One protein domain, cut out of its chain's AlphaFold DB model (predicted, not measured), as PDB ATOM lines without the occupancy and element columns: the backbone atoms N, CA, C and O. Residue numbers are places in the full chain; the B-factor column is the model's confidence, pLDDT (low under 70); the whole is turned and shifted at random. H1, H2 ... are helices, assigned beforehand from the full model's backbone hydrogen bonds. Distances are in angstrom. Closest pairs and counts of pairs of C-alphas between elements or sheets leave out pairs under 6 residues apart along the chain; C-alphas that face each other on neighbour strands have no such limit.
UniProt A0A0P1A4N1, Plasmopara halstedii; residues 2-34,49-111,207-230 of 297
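What this domain is: This is residues 2 to 34, 49 to 111 and 207 to 230 of the 297 residues of a protein of Plasmopara halstedii (UniProt A0A0P1A4N1). The long helix H4 is crossed near its middle by H5 and met near its first end by H2, the three making a crossed triangle. Short H1 sits beside H4, and short H3 lies off to one side. The printed part has 120 residues, under half in five named helices, H1 to H5 in order, and no named strand; it is all helix, compact, radius of gyration of the C-alphas 14.3 A, spanning 44 by 35 by 30 A.

How they stand to each other: H4, residues 76 to 96, touches H5, residues 214 to 226, at a steep tilt of 56 degrees, closest C-alphas Ala 85 and Phe 220, 5.3 A. H2, residues 15 to 27, touches H4, closest C-alphas Leu 25 and Gly 77, 4.3 A. H1, residues 2 to 5, is close but not clearly touching H4. H3, residues 49 to 54, touches no helix. In H4, 14 of 17 O i to N i+4 pairs are within hydrogen-bond range.

Where its parts are: H4 runs 30.9 A from C-alpha 76 at (171.746, 189.291, 254.928) to C-alpha 96 at (155.314, 165.505, 244.146).

The domain as a whole: Cuts leave C-alpha gaps of 16.9 A, 34 to 49, and 10.2 A, 111 to 207. Residues 62 to 66 and 207 to 214 are among those under pLDDT 70.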
ATOM      1  N   LEU A   2     155.877 186.512 247.624       85.94
ATOM      2  CA  LEU A   2     156.895 185.495 247.958       85.94
ATOM      3  C   LEU A   2     157.501 185.631 249.369       85.94
ATOM      4  O   LEU A   2     157.467 184.684 250.140       85.94
ATOM      5  N   LEU A   3     157.996 186.817 249.744       84.44
ATOM      6  CA  LEU A   3     158.622 187.042 251.060       84.44
ATOM      7  C   LEU A   3     157.670 186.831 252.249       84.44
ATOM      8  O   LEU A   3     158.105 186.418 253.323       84.44
ATOM      9  N   ALA A   4     156.384 187.129 252.059       83.44
ATOM     10  CA  ALA A   4     155.374 187.037 253.108       83.44
ATOM     11  C   ALA A   4     154.826 185.613 253.242       83.44
ATOM     12  O   ALA A   4     154.637 185.128 254.351       83.44
ATOM     13  N   GLN A   5     154.575 184.955 252.110       86.31
ATOM     14  CA  GLN A   5     153.947 183.636 252.072       86.31
ATOM     15  C   GLN A   5     154.972 182.509 252.172       86.31
ATOM     16  O   GLN A   5     154.695 181.500 252.806       86.31
ATOM     17  N   ARG A   6     156.169 182.700 251.599       89.31
ATOM     18  CA  ARG A   6     157.222 181.678 251.471       89.31
ATOM     19  C   ARG A   6     156.734 180.407 250.766       89.31
ATOM     20  O   ARG A   6     157.195 179.315 251.078       89.31
ATOM     21  N   LEU A   7     155.798 180.587 249.838       89.00
ATOM     22  CA  LEU A   7     155.193 179.537 249.030       89.00
ATOM     23  C   LEU A   7     155.637 179.672 247.579       89.00
ATOM     24  O   LEU A   7     155.992 180.769 247.124       89.00
ATOM     25  N   LEU A   8     155.590 178.548 246.876       87.81
ATOM     26  CA  LEU A   8     155.802 178.465 245.444       87.81
ATOM     27  C   LEU A   8     154.789 179.362 244.718       87.81
ATOM     28  O   LEU A   8     153.603 179.335 245.054       87.81
ATOM     29  N   PRO A   9     155.218 180.171 243.734       90.50
ATOM     30  CA  PRO A   9     154.273 180.932 242.940       90.50
ATOM     31  C   PRO A   9     153.458 179.988 242.043       90.50
ATOM     32  O   PRO A   9     153.997 179.040 241.470       90.50
ATOM     33  N   ASP A  10     152.157 180.258 241.913       87.94
ATOM     34  CA  ASP A  10     151.267 179.459 241.061       87.94
ATOM     35  C   ASP A  10     151.741 179.470 239.601       87.94
ATOM     36  O   ASP A  10     151.869 178.417 238.975       87.94
ATOM     37  N   GLU A  11     152.085 180.657 239.100       90.81
ATOM     38  CA  GLU A  11     152.662 180.875 237.776       90.81
ATOM     39  C   GLU A  11     154.139 181.260 237.882       90.81
ATOM     40  O   GLU A  11     154.549 181.998 238.783       90.81
ATOM     41  N   GLY A  12     154.934 180.764 236.936       91.06
ATOM     42  CA  GLY A  12     156.360 181.059 236.848       91.06
ATOM     43  C   GLY A  12     156.642 182.545 236.629       91.06
ATOM     44  O   GLY A  12     155.937 183.217 235.876       91.06
ATOM     45  N   TRP A  13     157.676 183.063 237.288       94.06
ATOM     46  CA  TRP A  13     158.122 184.445 237.107       94.06
ATOM     47  C   TRP A  13     158.923 184.602 235.814       94.06
ATOM     48  O   TRP A  13     159.636 183.690 235.398       94.06
ATOM     49  N   ASP A  14     158.832 185.781 235.200       95.38
ATOM     50  CA  ASP A  14     159.684 186.159 234.077       95.38
ATOM     51  C   ASP A  14     161.116 186.494 234.532       95.38
ATOM     52  O   ASP A  14     161.365 186.808 235.702       95.38
ATOM     53  N   ASP A  15     162.050 186.463 233.583       95.38
ATOM     54  CA  ASP A  15     163.477 186.689 233.830       95.38
ATOM     55  C   ASP A  15     163.737 188.031 234.523       95.38
ATOM     56  O   ASP A  15     164.480 188.081 235.501       95.38
ATOM     57  N   ALA A  16     163.076 189.112 234.093       96.44
ATOM     58  CA  ALA A  16     163.309 190.439 234.656       96.44
ATOM     59  C   ALA A  16     162.843 190.527 236.118       96.44
ATOM     60  O   ALA A  16     163.521 191.135 236.952       96.44
ATOM     61  N   SER A  17     161.717 189.891 236.454       95.69
ATOM     62  CA  SER A  17     161.225 189.799 237.833       95.69
ATOM     63  C   SER A  17     162.182 189.020 238.744       95.69
ATOM     64  O   SER A  17     162.440 189.439 239.878       95.69
ATOM     65  N   VAL A  18     162.734 187.902 238.258       95.12
ATOM     66  CA  VAL A  18     163.709 187.095 239.012       95.12
ATOM     67  C   VAL A  18     165.030 187.848 239.175       95.12
ATOM     68  O   VAL A  18     165.543 187.944 240.291       95.12
ATOM     69  N   GLU A  19     165.550 188.455 238.108       95.75
ATOM     70  CA  GLU A  19     166.772 189.264 238.153       95.75
ATOM     71  C   GLU A  19     166.636 190.452 239.113       95.75
ATOM     72  O   GLU A  19     167.536 190.707 239.916       95.75
ATOM     73  N   LEU A  20     165.495 191.152 239.099       96.19
ATOM     74  CA  LEU A  20     165.228 192.256 240.020       96.19
ATOM     75  C   LEU A  20     165.269 191.796 241.481       96.19
ATOM     76  O   LEU A  20     165.854 192.477 242.332       96.19
ATOM     77  N   LEU A  21     164.677 190.638 241.784       95.50
ATOM     78  CA  LEU A  21     164.734 190.054 243.122       95.50
ATOM     79  C   LEU A  21     166.178 189.724 243.518       95.50
ATOM     80  O   LEU A  21     166.601 190.091 244.614       95.50
ATOM     81  N   LEU A  22     166.948 189.083 242.636       95.00
ATOM     82  CA  LEU A  22     168.344 188.725 242.904       95.00
ATOM     83  C   LEU A  22     169.228 189.956 243.114       95.00
ATOM     84  O   LEU A  22     170.045 189.970 244.032       95.00
ATOM     85  N   HIS A  23     169.036 191.013 242.325       95.56
ATOM     86  CA  HIS A  23     169.723 192.289 242.520       95.56
ATOM     87  C   HIS A  23     169.330 192.971 243.831       95.56
ATOM     88  O   HIS A  23     170.177 193.552 244.510       95.56
ATOM     89  N   THR A  24     168.058 192.871 244.220       95.44
ATOM     90  CA  THR A  24     167.590 193.380 245.513       95.44
ATOM     91  C   THR A  24     168.266 192.624 246.655       95.44
ATOM     92  O   THR A  24     168.840 193.252 247.542       95.44
ATOM     93  N   LEU A  25     168.281 191.289 246.603       93.88
ATOM     94  CA  LEU A  25     168.949 190.452 247.598       93.88
ATOM     95  C   LEU A  25     170.449 190.748 247.651       93.88
ATOM     96  O   LEU A  25     170.982 191.004 248.727       93.88
ATOM     97  N   SER A  26     171.138 190.806 246.512       94.12
ATOM     98  CA  SER A  26     172.580 191.065 246.506       94.12
ATOM     99  C   SER A  26     172.932 192.450 247.041       94.12
ATOM    100  O   SER A  26     173.942 192.596 247.729       94.12
ATOM    101  N   SER A  27     172.079 193.458 246.836       94.44
ATOM    102  CA  SER A  27     172.277 194.794 247.411       94.44
ATOM    103  C   SER A  27     172.246 194.829 248.945       94.44
ATOM    104  O   SER A  27     172.770 195.772 249.535       94.44
ATOM    105  N   MET A  28     171.668 193.808 249.593       93.50
ATOM    106  CA  MET A  28     171.610 193.679 251.053       93.50
ATOM    107  C   MET A  28     172.887 193.075 251.653       93.50
ATOM    108  O   MET A  28     173.079 193.141 252.868       93.50
ATOM    109  N   ASP A  29     173.753 192.474 250.836       92.69
ATOM    110  CA  ASP A  29     174.998 191.888 251.316       92.69
ATOM    111  C   ASP A  29     176.078 192.955 251.485       92.69
ATOM    112  O   ASP A  29     176.290 193.820 250.628       92.69
ATOM    113  N   SER A  30     176.821 192.862 252.591       91.69
ATOM    114  CA  SER A  30     177.787 193.894 252.967       91.69
ATOM    115  C   SER A  30     178.881 194.084 251.922       91.69
ATOM    116  O   SER A  30     179.370 195.203 251.755       91.69
ATOM    117  N   ASN A  31     179.221 193.042 251.145       89.94
ATOM    118  CA  ASN A  31     180.207 193.158 250.080       89.94
ATOM    119  C   ASN A  31     179.821 194.172 248.992       89.94
ATOM    120  O   ASN A  31     180.728 194.701 248.346       89.94
ATOM    121  N   ASN A  32     178.527 194.469 248.834       92.06
ATOM    122  CA  ASN A  32     177.987 195.354 247.802       92.06
ATOM    123  C   ASN A  32     177.660 196.773 248.311       92.06
ATOM    124  O   ASN A  32     177.241 197.628 247.526       92.06
ATOM    125  N   PHE A  33     177.878 197.069 249.599       93.25
ATOM    126  CA  PHE A  33     177.625 198.401 250.155       93.25
ATOM    127  C   PHE A  33     178.615 199.446 249.624       93.25
ATOM    128  O   PHE A  33     179.832 199.242 249.597       93.25
ATOM    129  N   ARG A  34     178.096 200.620 249.246       87.88
ATOM    130  CA  ARG A  34     178.927 201.768 248.852       87.88
ATOM    131  C   ARG A  34     179.712 202.285 250.061       87.88
ATOM    132  O   ARG A  34     179.154 202.425 251.142       87.88
ATOM    133  N   SER A  49     185.178 190.303 237.188       92.38
ATOM    134  CA  SER A  49     183.839 190.847 236.931       92.38
ATOM    135  C   SER A  49     182.898 189.835 236.269       92.38
ATOM    136  O   SER A  49     181.679 189.959 236.382       92.38
ATOM    137  N   LEU A  50     183.435 188.820 235.585       93.12
ATOM    138  CA  LEU A  50     182.639 187.717 235.043       93.12
ATOM    139  C   LEU A  50     182.132 186.807 236.160       93.12
ATOM    140  O   LEU A  50     180.955 186.465 236.172       93.12
ATOM    141  N   VAL A  51     182.993 186.481 237.128       89.81
ATOM    142  CA  VAL A  51     182.611 185.675 238.299       89.81
ATOM    143  C   VAL A  51     181.563 186.417 239.125       89.81
ATOM    144  O   VAL A  51     180.538 185.838 239.466       89.81
ATOM    145  N   ALA A  52     181.765 187.713 239.378       90.50
ATOM    146  CA  ALA A  52     180.805 188.515 240.133       90.50
ATOM    147  C   ALA A  52     179.415 188.535 239.469       90.50
ATOM    148  O   ALA A  52     178.416 188.294 240.141       90.50
ATOM    149  N   ARG A  53     179.354 188.750 238.146       92.31
ATOM    150  CA  ARG A  53     178.090 188.786 237.393       92.31
ATOM    151  C   ARG A  53     177.395 187.430 237.322       92.31
ATOM    152  O   ARG A  53     176.199 187.370 237.569       92.31
ATOM    153  N   ARG A  54     178.137 186.348 237.051       90.50
ATOM    154  CA  ARG A  54     177.601 184.972 237.028       90.50
ATOM    155  C   ARG A  54     176.885 184.605 238.330       90.50
ATOM    156  O   ARG A  54     175.923 183.853 238.295       90.50
ATOM    157  N   HIS A  55     177.376 185.102 239.462       90.00
ATOM    158  CA  HIS A  55     176.822 184.812 240.785       90.00
ATOM    159  C   HIS A  55     175.927 185.939 241.321       90.00
ATOM    160  O   HIS A  55     175.725 186.028 242.528       90.00
ATOM    161  N   TYR A  56     175.432 186.836 240.458       93.38
ATOM    162  CA  TYR A  56     174.574 187.968 240.843       93.38
ATOM    163  C   TYR A  56     175.137 188.819 241.997       93.38
ATOM    164  O   TYR A  56     174.389 189.441 242.746       93.38
ATOM    165  N   TYR A  57     176.467 188.882 242.125       92.00
ATOM    166  CA  TYR A  57     177.198 189.577 243.191       92.00
ATOM    167  C   TYR A  57     176.976 189.027 244.618       92.00
ATOM    168  O   TYR A  57     177.321 189.696 245.598       92.00
ATOM    169  N   LEU A  58     176.468 187.798 244.750       90.75
ATOM    170  CA  LEU A  58     176.334 187.061 246.013       90.75
ATOM    171  C   LEU A  58     177.655 186.337 246.332       90.75
ATOM    172  O   LEU A  58     177.902 185.220 245.877       90.75
ATOM    173  N   ALA A  59     178.553 186.999 247.068       86.38
ATOM    174  CA  ALA A  59     179.952 186.566 247.203       86.38
ATOM    175  C   ALA A  59     180.327 185.976 248.571       86.38
ATOM    176  O   ALA A  59     181.366 185.329 248.697       86.38
ATOM    177  N   HIS A  60     179.526 186.213 249.609       82.50
ATOM    178  CA  HIS A  60     179.840 185.750 250.964       82.50
ATOM    179  C   HIS A  60     179.541 184.267 251.194       82.50
ATOM    180  O   HIS A  60     180.004 183.710 252.190       82.50
ATOM    181  N   GLY A  61     178.804 183.645 250.271       73.81
ATOM    182  CA  GLY A  61     178.206 182.343 250.498       73.81
ATOM    183  C   GLY A  61     177.141 182.407 251.587       73.81
ATOM    184  O   GLY A  61     176.694 183.474 252.017       73.81
ATOM    185  N   VAL A  62     176.752 181.223 252.018       67.50
ATOM    186  CA  VAL A  62     175.852 180.988 253.138       67.50
ATOM    187  C   VAL A  62     176.621 180.228 254.208       67.50
ATOM    188  O   VAL A  62     177.733 179.769 253.946       67.50
ATOM    189  N   ASP A  63     176.043 180.137 255.400       64.25
ATOM    190  CA  ASP A  63     176.545 179.366 256.540       64.25
ATOM    191  C   ASP A  63     177.440 180.149 257.504       64.25
ATOM    192  O   ASP A  63     178.151 181.114 257.180       64.25
ATOM    193  N   ARG A  64     177.412 179.678 258.751       67.75
ATOM    194  CA  ARG A  64     178.416 179.971 259.771       67.75
ATOM    195  C   ARG A  64     179.173 178.695 260.108       67.75
ATOM    196  O   ARG A  64     178.698 177.591 259.862       67.75
ATOM    197  N   SER A  65     180.353 178.840 260.708       58.19
ATOM    198  CA  SER A  65     181.118 177.705 261.226       58.19
ATOM    199  C   SER A  65     180.257 176.873 262.187       58.19
ATOM    200  O   SER A  65     180.039 177.290 263.321       58.19
ATOM    201  N   GLY A  66     179.770 175.720 261.718       63.59
ATOM    202  CA  GLY A  66     178.965 174.768 262.490       63.59
ATOM    203  C   GLY A  66     177.448 174.816 262.271       63.59
ATOM    204  O   GLY A  66     176.769 173.957 262.816       63.59
ATOM    205  N   ASP A  67     176.909 175.759 261.485       71.88
ATOM    206  CA  ASP A  67     175.471 175.811 261.168       71.88
ATOM    207  C   ASP A  67     175.235 176.355 259.747       71.88
ATOM    208  O   ASP A  67     175.495 177.528 259.454       71.88
ATOM    209  N   VAL A  68     174.735 175.472 258.877       71.50
ATOM    210  CA  VAL A  68     174.439 175.728 257.455       71.50
ATOM    211  C   VAL A  68     173.148 176.545 257.277       71.50
ATOM    212  O   VAL A  68     172.956 177.258 256.300       71.50
ATOM    213  N   ALA A  69     172.239 176.518 258.252       70.81
ATOM    214  CA  ALA A  69     171.008 177.308 258.201       70.81
ATOM    215  C   ALA A  69     171.144 178.677 258.900       70.81
ATOM    216  O   ALA A  69     170.220 179.499 258.843       70.81
ATOM    217  N   ALA A  70     172.278 178.946 259.558       77.56
ATOM    218  CA  ALA A  70     172.486 180.173 260.314       77.56
ATOM    219  C   ALA A  70     172.552 181.423 259.429       77.56
ATOM    220  O   ALA A  70     173.268 181.496 258.431       77.56
ATOM    221  N   VAL A  71     171.886 182.486 259.890       82.81
ATOM    222  CA  VAL A  71     171.950 183.809 259.256       82.81
ATOM    223  C   VAL A  71     173.361 184.388 259.364       82.81
ATOM    224  O   VAL A  71     173.886 184.602 260.462       82.81
ATOM    225  N   GLN A  72     173.957 184.728 258.228       81.62
ATOM    226  CA  GLN A  72     175.252 185.393 258.133       81.62
ATOM    227  C   GLN A  72     175.070 186.926 258.206       81.62
ATOM    228  O   GLN A  72     174.498 187.503 257.283       81.62
ATOM    229  N   PRO A  73     175.573 187.644 259.239       81.75
ATOM    230  CA  PRO A  73     175.333 189.084 259.398       81.75
ATOM    231  C   PRO A  73     175.943 189.927 258.280       81.75
ATOM    232  O   PRO A  73     175.425 190.989 257.952       81.75
ATOM    233  N   LYS A  74     177.044 189.448 257.684       85.69
ATOM    234  CA  LYS A  74     177.695 190.092 256.534       85.69
ATOM    235  C   LYS A  74     176.958 189.845 255.211       85.69
ATOM    236  O   LYS A  74     177.272 190.509 254.224       85.69
ATOM    237  N   ALA A  75     176.009 188.911 255.182       88.31
ATOM    238  CA  ALA A  75     175.352 188.431 253.974       88.31
ATOM    239  C   ALA A  75     173.847 188.236 254.215       88.31
ATOM    240  O   ALA A  75     173.318 187.121 254.153       88.31
ATOM    241  N   ALA A  76     173.165 189.321 254.589       91.12
ATOM    242  CA  ALA A  76     171.746 189.291 254.928       91.12
ATOM    243  C   ALA A  76     170.869 188.873 253.735       91.12
ATOM    244  O   ALA A  76     169.910 188.122 253.915       91.12
ATOM    245  N   GLY A  77     171.218 189.316 252.526       91.94
ATOM    246  CA  GLY A  77     170.535 188.953 251.289       91.94
ATOM    247  C   GLY A  77     170.755 187.497 250.908       91.94
ATOM    248  O   GLY A  77     169.783 186.776 250.683       91.94
ATOM    249  N   SER A  78     172.009 187.033 250.936       90.50
ATOM    250  CA  SER A  78     172.335 185.613 250.724       90.50
ATOM    251  C   SER A  78     171.633 184.707 251.744       90.50
ATOM    252  O   SER A  78     171.059 183.683 251.380       90.50
ATOM    253  N   SER A  79     171.604 185.107 253.019       89.94
ATOM    254  CA  SER A  79     170.915 184.353 254.078       89.94
ATOM    255  C   SER A  79     169.407 184.275 253.837       89.94
ATOM    256  O   SER A  79     168.807 183.212 253.986       89.94
ATOM    257  N   LEU A  80     168.790 185.391 253.439       91.12
ATOM    258  CA  LEU A  80     167.366 185.438 253.117       91.12
ATOM    259  C   LEU A  80     167.038 184.564 251.901       91.12
ATOM    260  O   LEU A  80     166.061 183.819 251.940       91.12
ATOM    261  N   MET A  81     167.864 184.609 250.854       91.56
ATOM    262  CA  MET A  81     167.716 183.758 249.672       91.56
ATOM    263  C   MET A  81     167.667 182.279 250.058       91.56
ATOM    264  O   MET A  81     166.765 181.566 249.631       91.56
ATOM    265  N   VAL A  82     168.589 181.818 250.903       88.50
ATOM    266  CA  VAL A  82     168.639 180.409 251.319       88.50
ATOM    267  C   VAL A  82     167.460 180.015 252.192       88.50
ATOM    268  O   VAL A  82     166.895 178.939 252.007       88.50
ATOM    269  N   GLN A  83     167.018 180.892 253.092       89.75
ATOM    270  CA  GLN A  83     165.802 180.642 253.866       89.75
ATOM    271  C   GLN A  83     164.570 180.497 252.969       89.75
ATOM    272  O   GLN A  83     163.738 179.619 253.205       89.75
ATOM    273  N   LEU A  84     164.459 181.331 251.932       91.62
ATOM    274  CA  LEU A  84     163.385 181.218 250.947       91.62
ATOM    275  C   LEU A  84     163.536 179.948 250.113       91.62
ATOM    276  O   LEU A  84     162.558 179.232 249.948       91.62
ATOM    277  N   ALA A  85     164.739 179.626 249.642       89.62
ATOM    278  CA  ALA A  85     164.999 178.421 248.863       89.62
ATOM    279  C   ALA A  85     164.633 177.150 249.646       89.62
ATOM    280  O   ALA A  85     163.942 176.291 249.112       89.62
ATOM    281  N   ASN A  86     164.992 177.062 250.930       89.50
ATOM    282  CA  ASN A  86     164.600 175.948 251.800       89.50
ATOM    283  C   ASN A  86     163.078 175.879 252.013       89.50
ATOM    284  O   ASN A  86     162.498 174.794 252.008       89.50
ATOM    285  N   ALA A  87     162.411 177.027 252.171       90.75
ATOM    286  CA  ALA A  87     160.954 177.071 252.287       90.75
ATOM    287  C   ALA A  87     160.263 176.602 250.996       90.75
ATOM    288  O   ALA A  87     159.362 175.770 251.058       90.75
ATOM    289  N   LEU A  88     160.741 177.055 249.833       89.94
ATOM    290  CA  LEU A  88     160.249 176.632 248.519       89.94
ATOM    291  C   LEU A  88     160.531 175.149 248.251       89.94
ATOM    292  O   LEU A  88     159.671 174.443 247.731       89.94
ATOM    293  N   ALA A  89     161.700 174.652 248.661       87.81
ATOM    294  CA  ALA A  89     162.034 173.233 248.598       87.81
ATOM    295  C   ALA A  89     161.090 172.390 249.459       87.81
ATOM    296  O   ALA A  89     160.690 171.313 249.040       87.81
ATOM    297  N   LYS A  90     160.678 172.871 250.636       89.44
ATOM    298  CA  LYS A  90     159.647 172.190 251.429       89.44
ATOM    299  C   LYS A  90     158.285 172.229 250.732       89.44
ATOM    300  O   LYS A  90     157.585 171.221 250.731       89.44
ATOM    301  N   ASP A  91     157.915 173.372 250.165       88.88
ATOM    302  CA  ASP A  91     156.589 173.605 249.582       88.88
ATOM    303  C   ASP A  91     156.345 172.823 248.278       88.88
ATOM    304  O   ASP A  91     155.226 172.388 248.005       88.88
ATOM    305  N   VAL A  92     157.398 172.545 247.500       85.44
ATOM    306  CA  VAL A  92     157.283 171.754 246.261       85.44
ATOM    307  C   VAL A  92     157.089 170.249 246.517       85.44
ATOM    308  O   VAL A  92     156.482 169.551 245.705       85.44
ATOM    309  N   LEU A  93     157.556 169.712 247.649       85.25
ATOM    310  CA  LEU A  93     157.508 168.268 247.939       85.25
ATOM    311  C   LEU A  93     156.075 167.703 248.047       85.25
ATOM    312  O   LEU A  93     155.816 166.636 247.476       85.25
ATOM    313  N   PRO A  94     155.108 168.406 248.671       87.31
ATOM    314  CA  PRO A  94     153.698 168.030 248.626       87.31
ATOM    315  C   PRO A  94     153.115 167.896 247.215       87.31
ATOM    316  O   PRO A  94     152.241 167.049 247.011       87.31
ATOM    317  N   LEU A  95     153.599 168.682 246.243       82.75
ATOM    318  CA  LEU A  95     153.162 168.606 244.841       82.75
ATOM    319  C   LEU A  95     153.641 167.314 244.168       82.75
ATOM    320  O   LEU A  95     152.925 166.746 243.342       82.75
ATOM    321  N   ALA A  96     154.815 166.814 244.562       76.81
ATOM    322  CA  ALA A  96     155.314 165.505 244.146       76.81
ATOM    323  C   ALA A  96     154.599 164.338 244.858       76.81
ATOM    324  O   ALA A  96     154.613 163.214 244.359       76.81
ATOM    325  N   GLY A  97     153.944 164.605 245.994       82.62
ATOM    326  CA  GLY A  97     153.184 163.636 246.794       82.62
ATOM    327  C   GLY A  97     153.762 163.358 248.187       82.62
ATOM    328  O   GLY A  97     153.127 162.639 248.956       82.62
ATOM    329  N   MET A  98     154.911 163.949 248.533       80.19
ATOM    330  CA  MET A  98     155.535 163.849 249.859       80.19
ATOM    331  C   MET A  98     154.934 164.908 250.792       80.19
ATOM    332  O   MET A  98     155.422 166.034 250.884       80.19
ATOM    333  N   ARG A  99     153.830 164.570 251.462       88.44
ATOM    334  CA  ARG A  99     153.047 165.500 252.298       88.44
ATOM    335  C   ARG A  99     153.432 165.446 253.773       88.44
ATOM    336  O   ARG A  99     153.176 166.408 254.490       88.44
ATOM    337  N   ALA A 100     154.040 164.351 254.223       85.94
ATOM    338  CA  ALA A 100     154.480 164.174 255.603       85.94
ATOM    339  C   ALA A 100     155.800 164.905 255.933       85.94
ATOM    340  O   ALA A 100     156.264 164.854 257.072       85.94
ATOM    341  N   VAL A 101     156.417 165.589 254.961       84.81
ATOM    342  CA  VAL A 101     157.697 166.295 255.138       84.81
ATOM    343  C   VAL A 101     157.555 167.476 256.098       84.81
ATOM    344  O   VAL A 101     156.779 168.407 255.881       84.81
ATOM    345  N   GLN A 102     158.367 167.467 257.155       87.62
ATOM    346  CA  GLN A 102     158.340 168.498 258.196       87.62
ATOM    347  C   GLN A 102     159.286 169.668 257.899       87.62
ATOM    348  O   GLN A 102     158.945 170.822 258.179       87.62
ATOM    349  N   ALA A 103     160.441 169.395 257.292       87.62
ATOM    350  CA  ALA A 103     161.469 170.374 256.956       87.62
ATOM    351  C   ALA A 103     162.226 169.954 255.689       87.62
ATOM    352  O   ALA A 103     162.250 168.775 255.341       87.62
ATOM    353  N   ALA A 104     162.842 170.923 255.014       87.38
ATOM    354  CA  ALA A 104     163.732 170.693 253.882       87.38
ATOM    355  C   ALA A 104     164.957 171.606 254.004       87.38
ATOM    356  O   ALA A 104     164.832 172.761 254.417       87.38
ATOM    357  N   LEU A 105     166.121 171.074 253.641       87.00
ATOM    358  CA  LEU A 105     167.393 171.786 253.631       87.00
ATOM    359  C   LEU A 105     168.115 171.488 252.319       87.00
ATOM    360  O   LEU A 105     168.334 170.329 251.970       87.00
ATOM    361  N   ILE A 106     168.489 172.541 251.603       85.19
ATOM    362  CA  ILE A 106     169.350 172.450 250.431       85.19
ATOM    363  C   ILE A 106     170.799 172.448 250.906       85.19
ATOM    364  O   ILE A 106     171.232 173.368 251.598       85.19
ATOM    365  N   LEU A 107     171.548 171.421 250.508       80.31
ATOM    366  CA  LEU A 107     172.968 171.291 250.807       80.31
ATOM    367  C   LEU A 107     173.798 171.433 249.528       80.31
ATOM    368  O   LEU A 107     173.453 170.832 248.509       80.31
ATOM    369  N   PRO A 108     174.930 172.152 249.564       77.62
ATOM    370  CA  PRO A 108     175.772 172.351 248.395       77.62
ATOM    371  C   PRO A 108     176.781 171.213 248.182       77.62
ATOM    372  O   PRO A 108     177.957 171.435 247.891       77.62
ATOM    373  N   VAL A 109     176.327 169.974 248.361       74.25
ATOM    374  CA  VAL A 109     177.133 168.764 248.185       74.25
ATOM    375  C   VAL A 109     176.323 167.696 247.452       74.25
ATOM    376  O   VAL A 109     175.094 167.706 247.456       74.25
ATOM    377  N   ALA A 110     177.016 166.770 246.787       71.81
ATOM    378  CA  ALA A 110     176.368 165.669 246.079       71.81
ATOM    379  C   ALA A 110     175.639 164.718 247.047       71.81
ATOM    380  O   ALA A 110     176.031 164.590 248.207       71.81
ATOM    381  N   THR A 111     174.653 163.968 246.541       65.88
ATOM    382  CA  THR A 111     173.809 163.035 247.317       65.88
ATOM    383  C   THR A 111     174.614 162.119 248.243       65.88
ATOM    384  O   THR A 111     174.246 161.952 249.398       65.88
ATOM    385  N   LYS A 207     172.353 167.529 238.378       46.47
ATOM    386  CA  LYS A 207     173.774 167.310 238.048       46.47
ATOM    387  C   LYS A 207     174.448 168.604 237.552       46.47
ATOM    388  O   LYS A 207     175.371 168.520 236.741       46.47
ATOM    389  N   THR A 208     173.983 169.794 237.952       33.59
ATOM    390  CA  THR A 208     174.515 171.049 237.404       33.59
ATOM    391  C   THR A 208     175.513 171.726 238.349       33.59
ATOM    392  O   THR A 208     175.217 172.518 239.227       33.59
ATOM    393  N   SER A 209     176.783 171.449 238.059       28.20
ATOM    394  CA  SER A 209     177.939 172.312 238.325       28.20
ATOM    395  C   SER A 209     178.415 172.546 239.774       28.20
ATOM    396  O   SER A 209     177.693 172.598 240.758       28.20
ATOM    397  N   TRP A 210     179.740 172.637 239.884       28.84
ATOM    398  CA  TRP A 210     180.518 172.501 241.107       28.84
ATOM    399  C   TRP A 210     180.838 173.892 241.683       28.84
ATOM    400  O   TRP A 210     181.805 174.515 241.248       28.84
ATOM    401  N   CYS A 211     180.045 174.415 242.627       32.41
ATOM    402  CA  CYS A 211     180.415 175.580 243.455       32.41
ATOM    403  C   CYS A 211     179.467 175.728 244.671       32.41
ATOM    404  O   CYS A 211     178.259 175.680 244.484       32.41
ATOM    405  N   PRO A 212     179.946 175.944 245.912       46.38
ATOM    406  CA  PRO A 212     179.150 175.710 247.124       46.38
ATOM    407  C   PRO A 212     177.990 176.684 247.438       46.38
ATOM    408  O   PRO A 212     177.212 176.414 248.338       46.38
ATOM    409  N   SER A 213     177.817 177.799 246.728       53.62
ATOM    410  CA  SER A 213     176.603 178.644 246.836       53.62
ATOM    411  C   SER A 213     175.698 178.559 245.604       53.62
ATOM    412  O   SER A 213     174.629 179.164 245.560       53.62
ATOM    413  N   THR A 214     176.138 177.820 244.586       67.69
ATOM    414  CA  THR A 214     175.507 177.764 243.264       67.69
ATOM    415  C   THR A 214     174.294 176.830 243.217       67.69
ATOM    416  O   THR A 214     173.281 177.277 242.700       67.69
ATOM    417  N   PRO A 215     174.284 175.641 243.861       78.44
ATOM    418  CA  PRO A 215     173.108 174.769 243.865       78.44
ATOM    419  C   PRO A 215     171.854 175.436 244.433       78.44
ATOM    420  O   PRO A 215     170.762 175.275 243.896       78.44
ATOM    421  N   THR A 216     172.003 176.224 245.502       85.44
ATOM    422  CA  THR A 216     170.867 176.922 246.112       85.44
ATOM    423  C   THR A 216     170.361 178.059 245.234       85.44
ATOM    424  O   THR A 216     169.152 178.233 245.123       85.44
ATOM    425  N   LEU A 217     171.264 178.814 244.600       87.50
ATOM    426  CA  LEU A 217     170.903 179.880 243.664       87.50
ATOM    427  C   LEU A 217     170.209 179.312 242.419       87.50
ATOM    428  O   LEU A 217     169.158 179.812 242.031       87.50
ATOM    429  N   ASP A 218     170.760 178.249 241.839       87.25
ATOM    430  CA  ASP A 218     170.236 177.606 240.636       87.25
ATOM    431  C   ASP A 218     168.856 176.998 240.907       87.25
ATOM    432  O   ASP A 218     167.909 177.257 240.160       87.25
ATOM    433  N   PHE A 219     168.691 176.282 242.028       87.25
ATOM    434  CA  PHE A 219     167.376 175.820 242.470       87.25
ATOM    435  C   PHE A 219     166.407 176.987 242.675       87.25
ATOM    436  O   PHE A 219     165.275 176.930 242.202       87.25
ATOM    437  N   PHE A 220     166.842 178.049 243.361       90.44
ATOM    438  CA  PHE A 220     165.998 179.202 243.667       90.44
ATOM    439  C   PHE A 220     165.504 179.912 242.401       90.44
ATOM    440  O   PHE A 220     164.326 180.242 242.306       90.44
ATOM    441  N   ILE A 221     166.367 180.094 241.401       91.81
ATOM    442  CA  ILE A 221     165.986 180.649 240.097       91.81
ATOM    443  C   ILE A 221     165.013 179.704 239.388       91.81
ATOM    444  O   ILE A 221     163.925 180.122 238.988       91.81
ATOM    445  N   THR A 222     165.372 178.420 239.303       89.50
ATOM    446  CA  THR A 222     164.594 177.404 238.585       89.50
ATOM    447  C   THR A 222     163.185 177.289 239.144       89.50
ATOM    448  O   THR A 222     162.219 177.285 238.389       89.50
ATOM    449  N   ILE A 223     163.042 177.229 240.467       88.81
ATOM    450  CA  ILE A 223     161.750 177.011 241.117       88.81
ATOM    451  C   ILE A 223     160.836 178.241 240.991       88.81
ATOM    452  O   ILE A 223     159.625 178.090 240.834       88.81
ATOM    453  N   LEU A 224     161.403 179.455 240.979       91.56
ATOM    454  CA  LEU A 224     160.651 180.694 240.760       91.56
ATOM    455  C   LEU A 224     160.180 180.845 239.312       91.56
ATOM    456  O   LEU A 224     159.033 181.228 239.087       91.56
ATOM    457  N   GLN A 225     161.033 180.523 238.337       90.81
ATOM    458  CA  GLN A 225     160.663 180.551 236.917       90.81
ATOM    459  C   GLN A 225     159.736 179.394 236.539       90.81
ATOM    460  O   GLN A 225     158.899 179.519 235.647       90.81
ATOM    461  N   MET A 226     159.875 178.246 237.202       87.12
ATOM    462  CA  MET A 226     159.010 177.099 236.965       87.12
ATOM    463  C   MET A 226     157.613 177.331 237.543       87.12
ATOM    464  O   MET A 226     156.639 176.982 236.882       87.12
ATOM    465  N   GLY A 227     157.500 177.888 238.753       85.56
ATOM    466  CA  GLY A 227     156.230 177.940 239.483       85.56
ATOM    467  C   GLY A 227     155.617 176.547 239.675       85.56
ATOM    468  O   GLY A 227     156.322 175.533 239.677       85.56
ATOM    469  N   ASN A 228     154.292 176.464 239.782       81.25
ATOM    470  CA  ASN A 228     153.559 175.205 239.980       81.25
ATOM    471  C   ASN A 228     153.326 174.409 238.672       81.25
ATOM    472  O   ASN A 228     152.296 173.754 238.471       81.25
ATOM    473  N   ARG A 229     154.261 174.479 237.716       73.44
ATOM    474  CA  ARG A 229     154.102 173.815 236.413       73.44
ATOM    475  C   ARG A 229     154.091 172.292 236.546       73.44
ATOM    476  O   ARG A 229     154.877 171.677 237.261       73.44
ATOM    477  N   ARG A 230     153.209 171.651 235.772       69.25
ATOM    478  CA  ARG A 230     152.937 170.202 235.814       69.25
ATOM    479  C   ARG A 230     153.946 169.357 235.020       69.25
ATOM    480  O   ARG A 230     153.543 168.439 234.302       69.25
TER     481      ARG A 230